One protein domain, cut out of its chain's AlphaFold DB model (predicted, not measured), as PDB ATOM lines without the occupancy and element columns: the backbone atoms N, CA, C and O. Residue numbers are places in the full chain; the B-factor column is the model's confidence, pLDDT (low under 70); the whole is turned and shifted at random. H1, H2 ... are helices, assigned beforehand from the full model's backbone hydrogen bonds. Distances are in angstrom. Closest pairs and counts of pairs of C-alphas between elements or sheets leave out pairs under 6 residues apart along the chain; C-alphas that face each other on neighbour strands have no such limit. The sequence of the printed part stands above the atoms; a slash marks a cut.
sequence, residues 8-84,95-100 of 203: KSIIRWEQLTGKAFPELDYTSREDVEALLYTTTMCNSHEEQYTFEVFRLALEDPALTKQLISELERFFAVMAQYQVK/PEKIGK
ATOM      1  N   LYS A   8     -27.478  13.599  53.681       93.19
ATOM      2  CA  LYS A   8     -27.379  14.935  54.274       93.19
ATOM      3  C   LYS A   8     -28.157  15.990  53.482       93.19
ATOM      4  O   LYS A   8     -28.890  16.765  54.093       93.19
ATOM      5  N   SER A   9     -28.026  16.022  52.154       92.75
ATOM      6  CA  SER A   9     -28.745  16.987  51.306       92.75
ATOM      7  C   SER A   9     -30.266  16.822  51.385       92.75
ATOM      8  O   SER A   9     -30.991  17.816  51.463       92.75
ATOM      9  N   ILE A  10     -30.735  15.575  51.482       93.25
ATOM     10  CA  ILE A  10     -32.145  15.229  51.674       93.25
ATOM     11  C   ILE A  10     -32.642  15.708  53.042       93.25
ATOM     12  O   ILE A  10     -33.657  16.391  53.127       93.25
ATOM     13  N   ILE A  11     -31.895  15.435  54.115       94.00
ATOM     14  CA  ILE A  11     -32.261  15.880  55.467       94.00
ATOM     15  C   ILE A  11     -32.323  17.411  55.542       94.00
ATOM     16  O   ILE A  11     -33.224  17.965  56.173       94.00
ATOM     17  N   ARG A  12     -31.390  18.122  54.893       93.44
ATOM     18  CA  ARG A  12     -31.435  19.593  54.818       93.44
ATOM     19  C   ARG A  12     -32.638  20.090  54.027       93.44
ATOM     20  O   ARG A  12     -33.205  21.109  54.409       93.44
ATOM     21  N   TRP A  13     -33.051  19.369  52.990       94.94
ATOM     22  CA  TRP A  13     -34.268  19.687  52.249       94.94
ATOM     23  C   TRP A  13     -35.511  19.531  53.138       94.94
ATOM     24  O   TRP A  13     -36.278  20.480  53.263       94.94
ATOM     25  N   GLU A  14     -35.647  18.413  53.861       94.50
ATOM     26  CA  GLU A  14     -36.769  18.172  54.792       94.50
ATOM     27  C   GLU A  14     -36.833  19.203  55.934       94.50
ATOM     28  O   GLU A  14     -37.905  19.499  56.471       94.50
ATOM     29  N   GLN A  15     -35.678  19.738  56.343       93.06
ATOM     30  CA  GLN A  15     -35.578  20.807  57.339       93.06
ATOM     31  C   GLN A  15     -35.963  22.176  56.775       93.06
ATOM     32  O   GLN A  15     -36.554  22.971  57.501       93.06
ATOM     33  N   LEU A  16     -35.631  22.449  55.510       93.00
ATOM     34  CA  LEU A  16     -35.943  23.712  54.842       93.00
ATOM     35  C   LEU A  16     -37.433  23.805  54.486       93.00
ATOM     36  O   LEU A  16     -38.055  24.833  54.731       93.00
ATOM     37  N   THR A  17     -38.008  22.733  53.933       90.88
ATOM     38  CA  THR A  17     -39.403  22.705  53.459       90.88
ATOM     39  C   THR A  17     -40.395  22.277  54.538       90.88
ATOM     40  O   THR A  17     -41.592  22.523  54.421       90.88
ATOM     41  N   GLY A  18     -39.922  21.597  55.588       90.19
ATOM     42  CA  GLY A  18     -40.771  21.018  56.627       90.19
ATOM     43  C   GLY A  18     -41.521  19.750  56.199       90.19
ATOM     44  O   GLY A  18     -42.135  19.120  57.064       90.19
ATOM     45  N   LYS A  19     -41.422  19.334  54.932       91.56
ATOM     46  CA  LYS A  19     -42.089  18.157  54.349       91.56
ATOM     47  C   LYS A  19     -41.260  16.883  54.530       91.56
ATOM     48  O   LYS A  19     -40.076  16.954  54.876       91.56
ATOM     49  N   ALA A  20     -41.870  15.718  54.328       91.00
ATOM     50  CA  ALA A  20     -41.124  14.469  54.177       91.00
ATOM     51  C   ALA A  20     -40.616  14.331  52.735       91.00
ATOM     52  O   ALA A  20     -41.290  14.745  51.795       91.00
ATOM     53  N   PHE A  21     -39.432  13.747  52.535       89.19
ATOM     54  CA  PHE A  21     -38.855  13.616  51.189       89.19
ATOM     55  C   PHE A  21     -39.750  12.888  50.161       89.19
ATOM     56  O   PHE A  21     -39.767  13.310  49.006       89.19
ATOM     57  N   PRO A  22     -40.542  11.855  50.525       86.62
ATOM     58  CA  PRO A  22     -41.489  11.236  49.592       86.62
ATOM     59  C   PRO A  22     -42.604  12.170  49.093       86.62
ATOM     60  O   PRO A  22     -43.227  11.878  48.079       86.62
ATOM     61  N   GLU A  23     -42.859  13.281  49.790       88.31
ATOM     62  CA  GLU A  23     -43.864  14.289  49.426       88.31
ATOM     63  C   GLU A  23     -43.304  15.371  48.484       88.31
ATOM     64  O   GLU A  23     -43.976  16.369  48.224       88.31
ATOM     65  N   LEU A  24     -42.066  15.205  48.002       87.25
ATOM     66  CA  LEU A  24     -41.425  16.107  47.050       87.25
ATOM     67  C   LEU A  24     -42.279  16.265  45.785       87.25
ATOM     68  O   LEU A  24     -42.495  15.307  45.040       87.25
ATOM     69  N   ASP A  25     -42.698  17.500  45.508       87.31
ATOM     70  CA  ASP A  25     -43.446  17.834  44.302       87.31
ATOM     71  C   ASP A  25     -42.522  18.418  43.225       87.31
ATOM     72  O   ASP A  25     -42.109  19.576  43.284       87.31
ATOM     73  N   TYR A  26     -42.243  17.626  42.188       83.81
ATOM     74  CA  TYR A  26     -41.430  18.046  41.040       83.81
ATOM     75  C   TYR A  26     -42.080  19.150  40.188       83.81
ATOM     76  O   TYR A  26     -41.408  19.750  39.350       83.81
ATOM     77  N   THR A  27     -43.377  19.415  40.361       86.00
ATOM     78  CA  THR A  27     -44.076  20.515  39.680       86.00
ATOM     79  C   THR A  27     -43.977  21.830  40.452       86.00
ATOM     80  O   THR A  27     -44.116  22.908  39.864       86.00
ATOM     81  N   SER A  28     -43.673  21.762  41.752       89.06
ATOM     82  CA  SER A  28     -43.455  22.932  42.592       89.06
ATOM     83  C   SER A  28     -42.064  23.505  42.346       89.06
ATOM     84  O   SER A  28     -41.037  22.903  42.666       89.06
ATOM     85  N   ARG A  29     -42.029  24.733  41.819       87.62
ATOM     86  CA  ARG A  29     -40.781  25.477  41.619       87.62
ATOM     87  C   ARG A  29     -39.990  25.606  42.923       87.62
ATOM     88  O   ARG A  29     -38.779  25.452  42.905       87.62
ATOM     89  N   GLU A  30     -40.664  25.860  44.039       89.50
ATOM     90  CA  GLU A  30     -40.017  26.032  45.341       89.50
ATOM     91  C   GLU A  30     -39.337  24.746  45.828       89.50
ATOM     92  O   GLU A  30     -38.193  24.791  46.277       89.50
ATOM     93  N   ASP A  31     -39.997  23.596  45.665       90.06
ATOM     94  CA  ASP A  31     -39.463  22.298  46.085       90.06
ATOM     95  C   ASP A  31     -38.224  21.912  45.256       90.06
ATOM     96  O   ASP A  31     -37.229  21.431  45.812       90.06
ATOM     97  N   VAL A  32     -38.257  22.178  43.943       89.38
ATOM     98  CA  VAL A  32     -37.133  21.940  43.022       89.38
ATOM     99  C   VAL A  32     -35.973  22.897  43.298       89.38
ATOM    100  O   VAL A  32     -34.830  22.452  43.398       89.38
ATOM    101  N   GLU A  33     -36.238  24.196  43.471       91.31
ATOM    102  CA  GLU A  33     -35.213  25.188  43.824       91.31
ATOM    103  C   GLU A  33     -34.532  24.822  45.151       91.31
ATOM    104  O   GLU A  33     -33.302  24.862  45.249       91.31
ATOM    105  N   ALA A  34     -35.314  24.406  46.153       92.50
ATOM    106  CA  ALA A  34     -34.804  23.937  47.436       92.50
ATOM    107  C   ALA A  34     -33.922  22.690  47.286       92.50
ATOM    108  O   ALA A  34     -32.870  22.607  47.918       92.50
ATOM    109  N   LEU A  35     -34.310  21.729  46.443       91.12
ATOM    110  CA  LEU A  35     -33.529  20.510  46.216       91.12
ATOM    111  C   LEU A  35     -32.194  20.808  45.521       91.12
ATOM    112  O   LEU A  35     -31.146  20.299  45.926       91.12
ATOM    113  N   LEU A  36     -32.211  21.667  44.502       90.25
ATOM    114  CA  LEU A  36     -30.994  22.126  43.828       90.25
ATOM    115  C   LEU A  36     -30.071  22.866  44.801       90.25
ATOM    116  O   LEU A  36     -28.857  22.664  44.789       90.25
ATOM    117  N   TYR A  37     -30.633  23.676  45.695       91.19
ATOM    118  CA  TYR A  37     -29.863  24.375  46.716       91.19
ATOM    119  C   TYR A  37     -29.187  23.409  47.695       91.19
ATOM    120  O   TYR A  37     -27.979  23.481  47.911       91.19
ATOM    121  N   THR A  38     -29.933  22.476  48.291       91.50
ATOM    122  CA  THR A  38     -29.363  21.606  49.330       91.50
ATOM    123  C   THR A  38     -28.353  20.612  48.774       91.50
ATOM    124  O   THR A  38     -27.361  20.320  49.444       91.50
ATOM    125  N   THR A  39     -28.557  20.123  47.549       89.38
ATOM    126  CA  THR A  39     -27.597  19.248  46.862       89.38
ATOM    127  C   THR A  39     -26.315  19.994  46.514       89.38
ATOM    128  O   THR A  39     -25.225  19.500  46.780       89.38
ATOM    129  N   THR A  40     -26.398  21.214  45.997       87.31
ATOM    130  CA  THR A  40     -25.200  21.990  45.647       87.31
ATOM    131  C   THR A  40     -24.420  22.444  46.882       87.31
ATOM    132  O   THR A  40     -23.200  22.276  46.924       87.31
ATOM    133  N   MET A  41     -25.110  22.918  47.922       86.56
ATOM    134  CA  MET A  41     -24.506  23.323  49.197       86.56
ATOM    135  C   MET A  41     -23.818  22.180  49.938       86.56
ATOM    136  O   MET A  41     -22.760  22.377  50.526       86.56
ATOM    137  N   CYS A  42     -24.402  20.980  49.945       83.00
ATOM    138  CA  CYS A  42     -23.828  19.873  50.712       83.00
ATOM    139  C   CYS A  42     -22.582  19.261  50.059       83.00
ATOM    140  O   CYS A  42     -21.796  18.646  50.775       83.00
ATOM    141  N   ASN A  43     -22.398  19.442  48.746       79.06
ATOM    142  CA  ASN A  43     -21.244  18.925  47.998       79.06
ATOM    143  C   ASN A  43     -20.165  19.978  47.720       79.06
ATOM    144  O   ASN A  43     -19.052  19.630  47.328       79.06
ATOM    145  N   SER A  44     -20.483  21.261  47.893       75.62
ATOM    146  CA  SER A  44     -19.534  22.354  47.685       75.62
ATOM    147  C   SER A  44     -18.898  22.716  49.026       75.62
ATOM    148  O   SER A  44     -19.559  23.247  49.912       75.62
ATOM    149  N   HIS A  45     -17.611  22.414  49.194       63.38
ATOM    150  CA  HIS A  45     -16.893  22.669  50.449       63.38
ATOM    151  C   HIS A  45     -16.448  24.129  50.633       63.38
ATOM    152  O   HIS A  45     -16.088  24.509  51.745       63.38
ATOM    153  N   GLU A  46     -16.461  24.939  49.570       60.06
ATOM    154  CA  GLU A  46     -15.745  26.224  49.538       60.06
ATOM    155  C   GLU A  46     -16.645  27.465  49.629       60.06
ATOM    156  O   GLU A  46     -16.187  28.502  50.103       60.06
ATOM    157  N   GLU A  47     -17.928  27.381  49.263       65.94
ATOM    158  CA  GLU A  47     -18.821  28.547  49.223       65.94
ATOM    159  C   GLU A  47     -20.139  28.262  49.947       65.94
ATOM    160  O   GLU A  47     -20.911  27.389  49.554       65.94
ATOM    161  N   GLN A  48     -20.394  29.012  51.023       75.19
ATOM    162  CA  GLN A  48     -21.662  28.999  51.753       75.19
ATOM    163  C   GLN A  48     -22.462  30.245  51.382       75.19
ATOM    164  O   GLN A  48     -21.986  31.368  51.541       75.19
ATOM    165  N   TYR A  49     -23.696  30.054  50.934       85.44
ATOM    166  CA  TYR A  49     -24.642  31.134  50.675       85.44
ATOM    167  C   TYR A  49     -26.032  30.731  51.157       85.44
ATOM    168  O   TYR A  49     -26.299  29.560  51.398       85.44
ATOM    169  N   THR A  50     -26.916  31.708  51.361       89.44
ATOM    170  CA  THR A  50     -28.288  31.445  51.808       89.44
ATOM    171  C   THR A  50     -29.161  30.973  50.647       89.44
ATOM    172  O   THR A  50     -28.854  31.219  49.477       89.44
ATOM    173  N   PHE A  51     -30.294  30.344  50.972       90.12
ATOM    174  CA  PHE A  51     -31.257  29.905  49.961       90.12
ATOM    175  C   PHE A  51     -31.744  31.070  49.084       90.12
ATOM    176  O   PHE A  51     -31.833  30.929  47.870       90.12
ATOM    177  N   GLU A  52     -31.976  32.250  49.668       89.81
ATOM    178  CA  GLU A  52     -32.404  33.437  48.914       89.81
ATOM    179  C   GLU A  52     -31.364  33.893  47.883       89.81
ATOM    180  O   GLU A  52     -31.718  34.198  46.748       89.81
ATOM    181  N   VAL A  53     -30.078  33.883  48.248       89.56
ATOM    182  CA  VAL A  53     -28.984  34.236  47.326       89.56
ATOM    183  C   VAL A  53     -28.885  33.217  46.192       89.56
ATOM    184  O   VAL A  53     -28.693  33.597  45.038       89.56
ATOM    185  N   PHE A  54     -29.079  31.932  46.488       89.00
ATOM    186  CA  PHE A  54     -29.097  30.893  45.462       89.00
ATOM    187  C   PHE A  54     -30.254  31.058  44.473       89.00
ATOM    188  O   PHE A  54     -30.062  30.871  43.275       89.00
ATOM    189  N   ARG A  55     -31.443  31.461  44.939       89.19
ATOM    190  CA  ARG A  55     -32.591  31.705  44.048       89.19
ATOM    191  C   ARG A  55     -32.306  32.787  43.012       89.19
ATOM    192  O   ARG A  55     -32.731  32.637  41.873       89.19
ATOM    193  N   LEU A  56     -31.550  33.824  43.379       89.19
ATOM    194  CA  LEU A  56     -31.106  34.847  42.429       89.19
ATOM    195  C   LEU A  56     -30.172  34.256  41.364       89.19
ATOM    196  O   LEU A  56     -30.275  34.605  40.194       89.19
ATOM    197  N   ALA A  57     -29.294  33.321  41.738       85.69
ATOM    198  CA  ALA A  57     -28.437  32.627  40.776       85.69
ATOM    199  C   ALA A  57     -29.244  31.742  39.807       85.69
ATOM    200  O   ALA A  57     -28.889  31.635  38.636       85.69
ATOM    201  N   LEU A  58     -30.359  31.156  40.260       86.62
ATOM    202  CA  LEU A  58     -31.256  30.356  39.417       86.62
ATOM    203  C   LEU A  58     -32.058  31.180  38.392       86.62
ATOM    204  O   LEU A  58     -32.704  30.599  37.514       86.62
ATOM    205  N   GLU A  59     -32.015  32.515  38.458       88.25
ATOM    206  CA  GLU A  59     -32.544  33.368  37.386       88.25
ATOM    207  C   GLU A  59     -31.739  33.225  36.088       88.25
ATOM    208  O   GLU A  59     -32.289  33.471  35.012       88.25
ATOM    209  N   ASP A  60     -30.477  32.779  36.157       89.81
ATOM    210  CA  ASP A  60     -29.700  32.418  34.974       89.81
ATOM    211  C   ASP A  60     -30.209  31.084  34.384       89.81
ATOM    212  O   ASP A  60     -30.002  30.010  34.967       89.81
ATOM    213  N   PRO A  61     -30.845  31.101  33.194       87.38
ATOM    214  CA  PRO A  61     -31.397  29.896  32.589       87.38
ATOM    215  C   PRO A  61     -30.318  28.889  32.173       87.38
ATOM    216  O   PRO A  61     -30.611  27.693  32.087       87.38
ATOM    217  N   ALA A  62     -29.088  29.337  31.899       88.69
ATOM    218  CA  ALA A  62     -27.995  28.444  31.534       88.69
ATOM    219  C   ALA A  62     -27.556  27.605  32.740       88.69
ATOM    220  O   ALA A  62     -27.457  26.379  32.626       88.69
ATOM    221  N   LEU A  63     -27.380  28.253  33.897       86.31
ATOM    222  CA  LEU A  63     -27.048  27.589  35.156       86.31
ATOM    223  C   LEU A  63     -28.155  26.616  35.570       86.31
ATOM    224  O   LEU A  63     -27.889  25.440  35.806       86.31
ATOM    225  N   THR A  64     -29.408  27.074  35.588       86.31
ATOM    226  CA  THR A  64     -30.550  26.247  36.000       86.31
ATOM    227  C   THR A  64     -30.699  25.003  35.128       86.31
ATOM    228  O   THR A  64     -30.862  23.897  35.644       86.31
ATOM    229  N   LYS A  65     -30.563  25.143  33.804       88.69
ATOM    230  CA  LYS A  65     -30.613  23.999  32.886       88.69
ATOM    231  C   LYS A  65     -29.478  23.006  33.140       88.69
ATOM    232  O   LYS A  65     -29.710  21.800  33.073       88.69
ATOM    233  N   GLN A  66     -28.270  23.494  33.419       88.50
ATOM    234  CA  GLN A  66     -27.142  22.628  33.747       88.50
ATOM    235  C   GLN A  66     -27.411  21.838  35.033       88.50
ATOM    236  O   GLN A  66     -27.259  20.616  35.031       88.50
ATOM    237  N   LEU A  67     -27.849  22.515  36.098       86.94
ATOM    238  CA  LEU A  67     -28.093  21.883  37.395       86.94
ATOM    239  C   LEU A  67     -29.201  20.820  37.319       86.94
ATOM    240  O   LEU A  67     -29.037  19.718  37.841       86.94
ATOM    241  N   ILE A  68     -30.298  21.121  36.617       87.81
ATOM    242  CA  ILE A  68     -31.388  20.161  36.394       87.81
ATOM    243  C   ILE A  68     -30.885  18.953  35.602       87.81
ATOM    244  O   ILE A  68     -31.134  17.822  36.001       87.81
ATOM    245  N   SER A  69     -30.133  19.167  34.518       88.38
ATOM    246  CA  SER A  69     -29.635  18.067  33.684       88.38
ATOM    247  C   SER A  69     -28.670  17.143  34.437       88.38
ATOM    248  O   SER A  69     -28.703  15.924  34.252       88.38
ATOM    249  N   GLU A  70     -27.824  17.696  35.309       87.19
ATOM    250  CA  GLU A  70     -26.951  16.901  36.177       87.19
ATOM    251  C   GLU A  70     -27.754  16.068  37.186       87.19
ATOM    252  O   GLU A  70     -27.463  14.880  37.358       87.19
ATOM    253  N   LEU A  71     -28.792  16.653  37.792       85.81
ATOM    254  CA  LEU A  71     -29.687  15.963  38.721       85.81
ATOM    255  C   LEU A  71     -30.501  14.856  38.026       85.81
ATOM    256  O   LEU A  71     -30.601  13.744  38.543       85.81
ATOM    257  N   GLU A  72     -31.035  15.117  36.832       87.69
ATOM    258  CA  GLU A  72     -31.736  14.121  36.009       87.69
ATOM    259  C   GLU A  72     -30.827  12.939  35.670       87.69
ATOM    260  O   GLU A  72     -31.227  11.780  35.797       87.69
ATOM    261  N   ARG A  73     -29.576  13.220  35.280       88.19
ATOM    262  CA  ARG A  73     -28.584  12.178  35.008       88.19
ATOM    263  C   ARG A  73     -28.307  11.341  36.255       88.19
ATOM    264  O   ARG A  73     -28.219  10.121  36.144       88.19
ATOM    265  N   PHE A  74     -28.180  11.977  37.419       85.25
ATOM    266  CA  PHE A  74     -28.005  11.277  38.689       85.25
ATOM    267  C   PHE A  74     -29.190  10.342  38.973       85.25
ATOM    268  O   PHE A  74     -28.988   9.144  39.166       85.25
ATOM    269  N   PHE A  75     -30.429  10.838  38.906       84.19
ATOM    270  CA  PHE A  75     -31.615  10.004  39.124       84.19
ATOM    271  C   PHE A  75     -31.732   8.859  38.117       84.19
ATOM    272  O   PHE A  75     -32.096   7.749  38.500       84.19
ATOM    273  N   ALA A  76     -31.383   9.086  36.849       87.00
ATOM    274  CA  ALA A  76     -31.398   8.047  35.823       87.00
ATOM    275  C   ALA A  76     -30.408   6.903  36.113       87.00
ATOM    276  O   ALA A  76     -30.685   5.748  35.786       87.00
ATOM    277  N   VAL A  77     -29.261   7.207  36.731       86.38
ATOM    278  CA  VAL A  77     -28.310   6.191  37.205       86.38
ATOM    279  C   VAL A  77     -28.875   5.478  38.433       86.38
ATOM    280  O   VAL A  77     -28.955   4.251  38.439       86.38
ATOM    281  N   MET A  78     -29.355   6.226  39.430       81.81
ATOM    282  CA  MET A  78     -29.879   5.659  40.680       81.81
ATOM    283  C   MET A  78     -31.107   4.768  40.488       81.81
ATOM    284  O   MET A  78     -31.251   3.751  41.166       81.81
ATOM    285  N   ALA A  79     -31.971   5.092  39.525       83.31
ATOM    286  CA  ALA A  79     -33.150   4.295  39.192       83.31
ATOM    287  C   ALA A  79     -32.809   2.845  38.792       83.31
ATOM    288  O   ALA A  79     -33.662   1.966  38.893       83.31
ATOM    289  N   GLN A  80     -31.570   2.569  38.366       85.12
ATOM    290  CA  GLN A  80     -31.111   1.215  38.030       85.12
ATOM    291  C   GLN A  80     -30.920   0.333  39.271       85.12
ATOM    292  O   GLN A  80     -31.078  -0.883  39.184       85.12
ATOM    293  N   TYR A  81     -30.601   0.945  40.415       81.19
ATOM    294  CA  TYR A  81     -30.351   0.268  41.689       81.19
ATOM    295  C   TYR A  81     -31.589   0.206  42.582       81.19
ATOM    296  O   TYR A  81     -31.585  -0.472  43.608       81.19
ATOM    297  N   GLN A  82     -32.670   0.886  42.194       72.62
ATOM    298  CA  GLN A  82     -33.919   0.836  42.929       72.62
ATOM    299  C   GLN A  82     -34.476  -0.592  42.888       72.62
ATOM    300  O   GLN A  82     -34.949  -1.081  41.857       72.62
ATOM    301  N   VAL A  83     -34.408  -1.280  44.029       67.56
ATOM    302  CA  VAL A  83     -35.018  -2.596  44.191       67.56
ATOM    303  C   VAL A  83     -36.504  -2.449  43.881       67.56
ATOM    304  O   VAL A  83     -37.197  -1.638  44.495       67.56
ATOM    305  N   LYS A  84     -37.014  -3.240  42.929       64.25
ATOM    306  CA  LYS A  84     -38.457  -3.392  42.704       64.25
ATOM    307  C   LYS A  84     -39.036  -4.160  43.888       64.25
ATOM    308  O   LYS A  84     -39.288  -5.362  43.793       64.25
ATOM    309  N   PRO A  95     -45.989   9.388  55.793       71.00
ATOM    310  CA  PRO A  95     -44.657   9.454  55.210       71.00
ATOM    311  C   PRO A  95     -43.656   9.926  56.269       71.00
ATOM    312  O   PRO A  95     -43.663  11.075  56.717       71.00
ATOM    313  N   GLU A  96     -42.789   9.015  56.705       82.75
ATOM    314  CA  GLU A  96     -41.787   9.326  57.712       82.75
ATOM    315  C   GLU A  96     -40.594  10.054  57.083       82.75
ATOM    316  O   GLU A  96     -40.144   9.742  55.979       82.75
ATOM    317  N   LYS A  97     -40.068  11.049  57.804       91.50
ATOM    318  CA  LYS A  97     -38.896  11.814  57.369       91.50
ATOM    319  C   LYS A  97     -37.655  10.931  57.351       91.50
ATOM    320  O   LYS A  97     -37.339  10.291  58.360       91.50
ATOM    321  N   ILE A  98     -36.888  10.993  56.268       92.12
ATOM    322  CA  ILE A  98     -35.622  10.261  56.128       92.12
ATOM    323  C   ILE A  98     -34.660  10.641  57.255       92.12
ATOM    324  O   ILE A  98     -33.980   9.774  57.804       92.12
ATOM    325  N   GLY A  99     -34.675  11.902  57.697       92.00
ATOM    326  CA  GLY A  99     -33.885  12.331  58.848       92.00
ATOM    327  C   GLY A  99     -34.149  11.536  60.131       92.00
ATOM    328  O   GLY A  99     -33.200  11.262  60.865       92.00
ATOM    329  N   LYS A 100     -35.392  11.113  60.399       92.19
ATOM    330  CA  LYS A 100     -35.721  10.294  61.583       92.19
ATOM    331  C   LYS A 100     -35.191   8.868  61.451       92.19
ATOM    332  O   LYS A 100     -34.591   8.350  62.395       92.19
TER     333      LYS A 100
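This is residues 8 to 84 and 95 to 100 of the 203 residues of an uncharacterized protein of Bacteroides heparinolyticus (UniProt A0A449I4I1). Two helices, H1 and H2, make a helical hairpin; the short H3 packs crosswise on H2, and the long H4 crosses H2 more loosely on the side away from H1. Residues 72 to 84, of which 72 to 78 belong to H4, stick out free. The printed part has 83 residues with four named helices, in the order H1, H2, H3, H4, and no named strand; its class is all helix. It is compact, with a radius of gyration of the C-alphas of 13.2 A, and spans 37 by 28 by 26 A.

H1, residues 8 to 17, touches H2, residues 29 to 43, with the C-alphas of Ser 9 and Thr 38 closest at 5.1 A. This hairpin runs opposite ways at a shallow tilt of 34 degrees, only just short of steep. H3, residues 51 to 57, touches H2 at residues 33 to 37 alone, about perpendicular at 83 degrees; the closest C-alphas, of Tyr 37 and Phe 51, are 6.6 A apart. H4, residues 61 to 78, is close to H2 but not clearly touching, about perpendicular at 75 degrees, with the closest C-alphas, of Leu 36 and Leu 67, at 7.1 A. H1 is apart from H3 and from H4. In H1, H2, H3 and H4 every O i to N i+4 pair is within hydrogen-bond range.

H1 begins at C-alpha 8 (-27.379, 14.935, 54.274) and is 14.3 A long. H2 is 21.6 A long and H3 10.0 A. H4, 25.6 A long, ends at C-alpha 78 (-29.879, 5.659, 40.680).

The two C-alphas farthest apart, of Val 53 and Lys 84, are 39.1 A apart. Residues 85 to 94 are cut out, with 19.0 A between C-alphas 84 and 95. The link from H1 to H2 is long, 11 residues. Residues 45 to 47 and 83 to 84 of the model have pLDDT under 70.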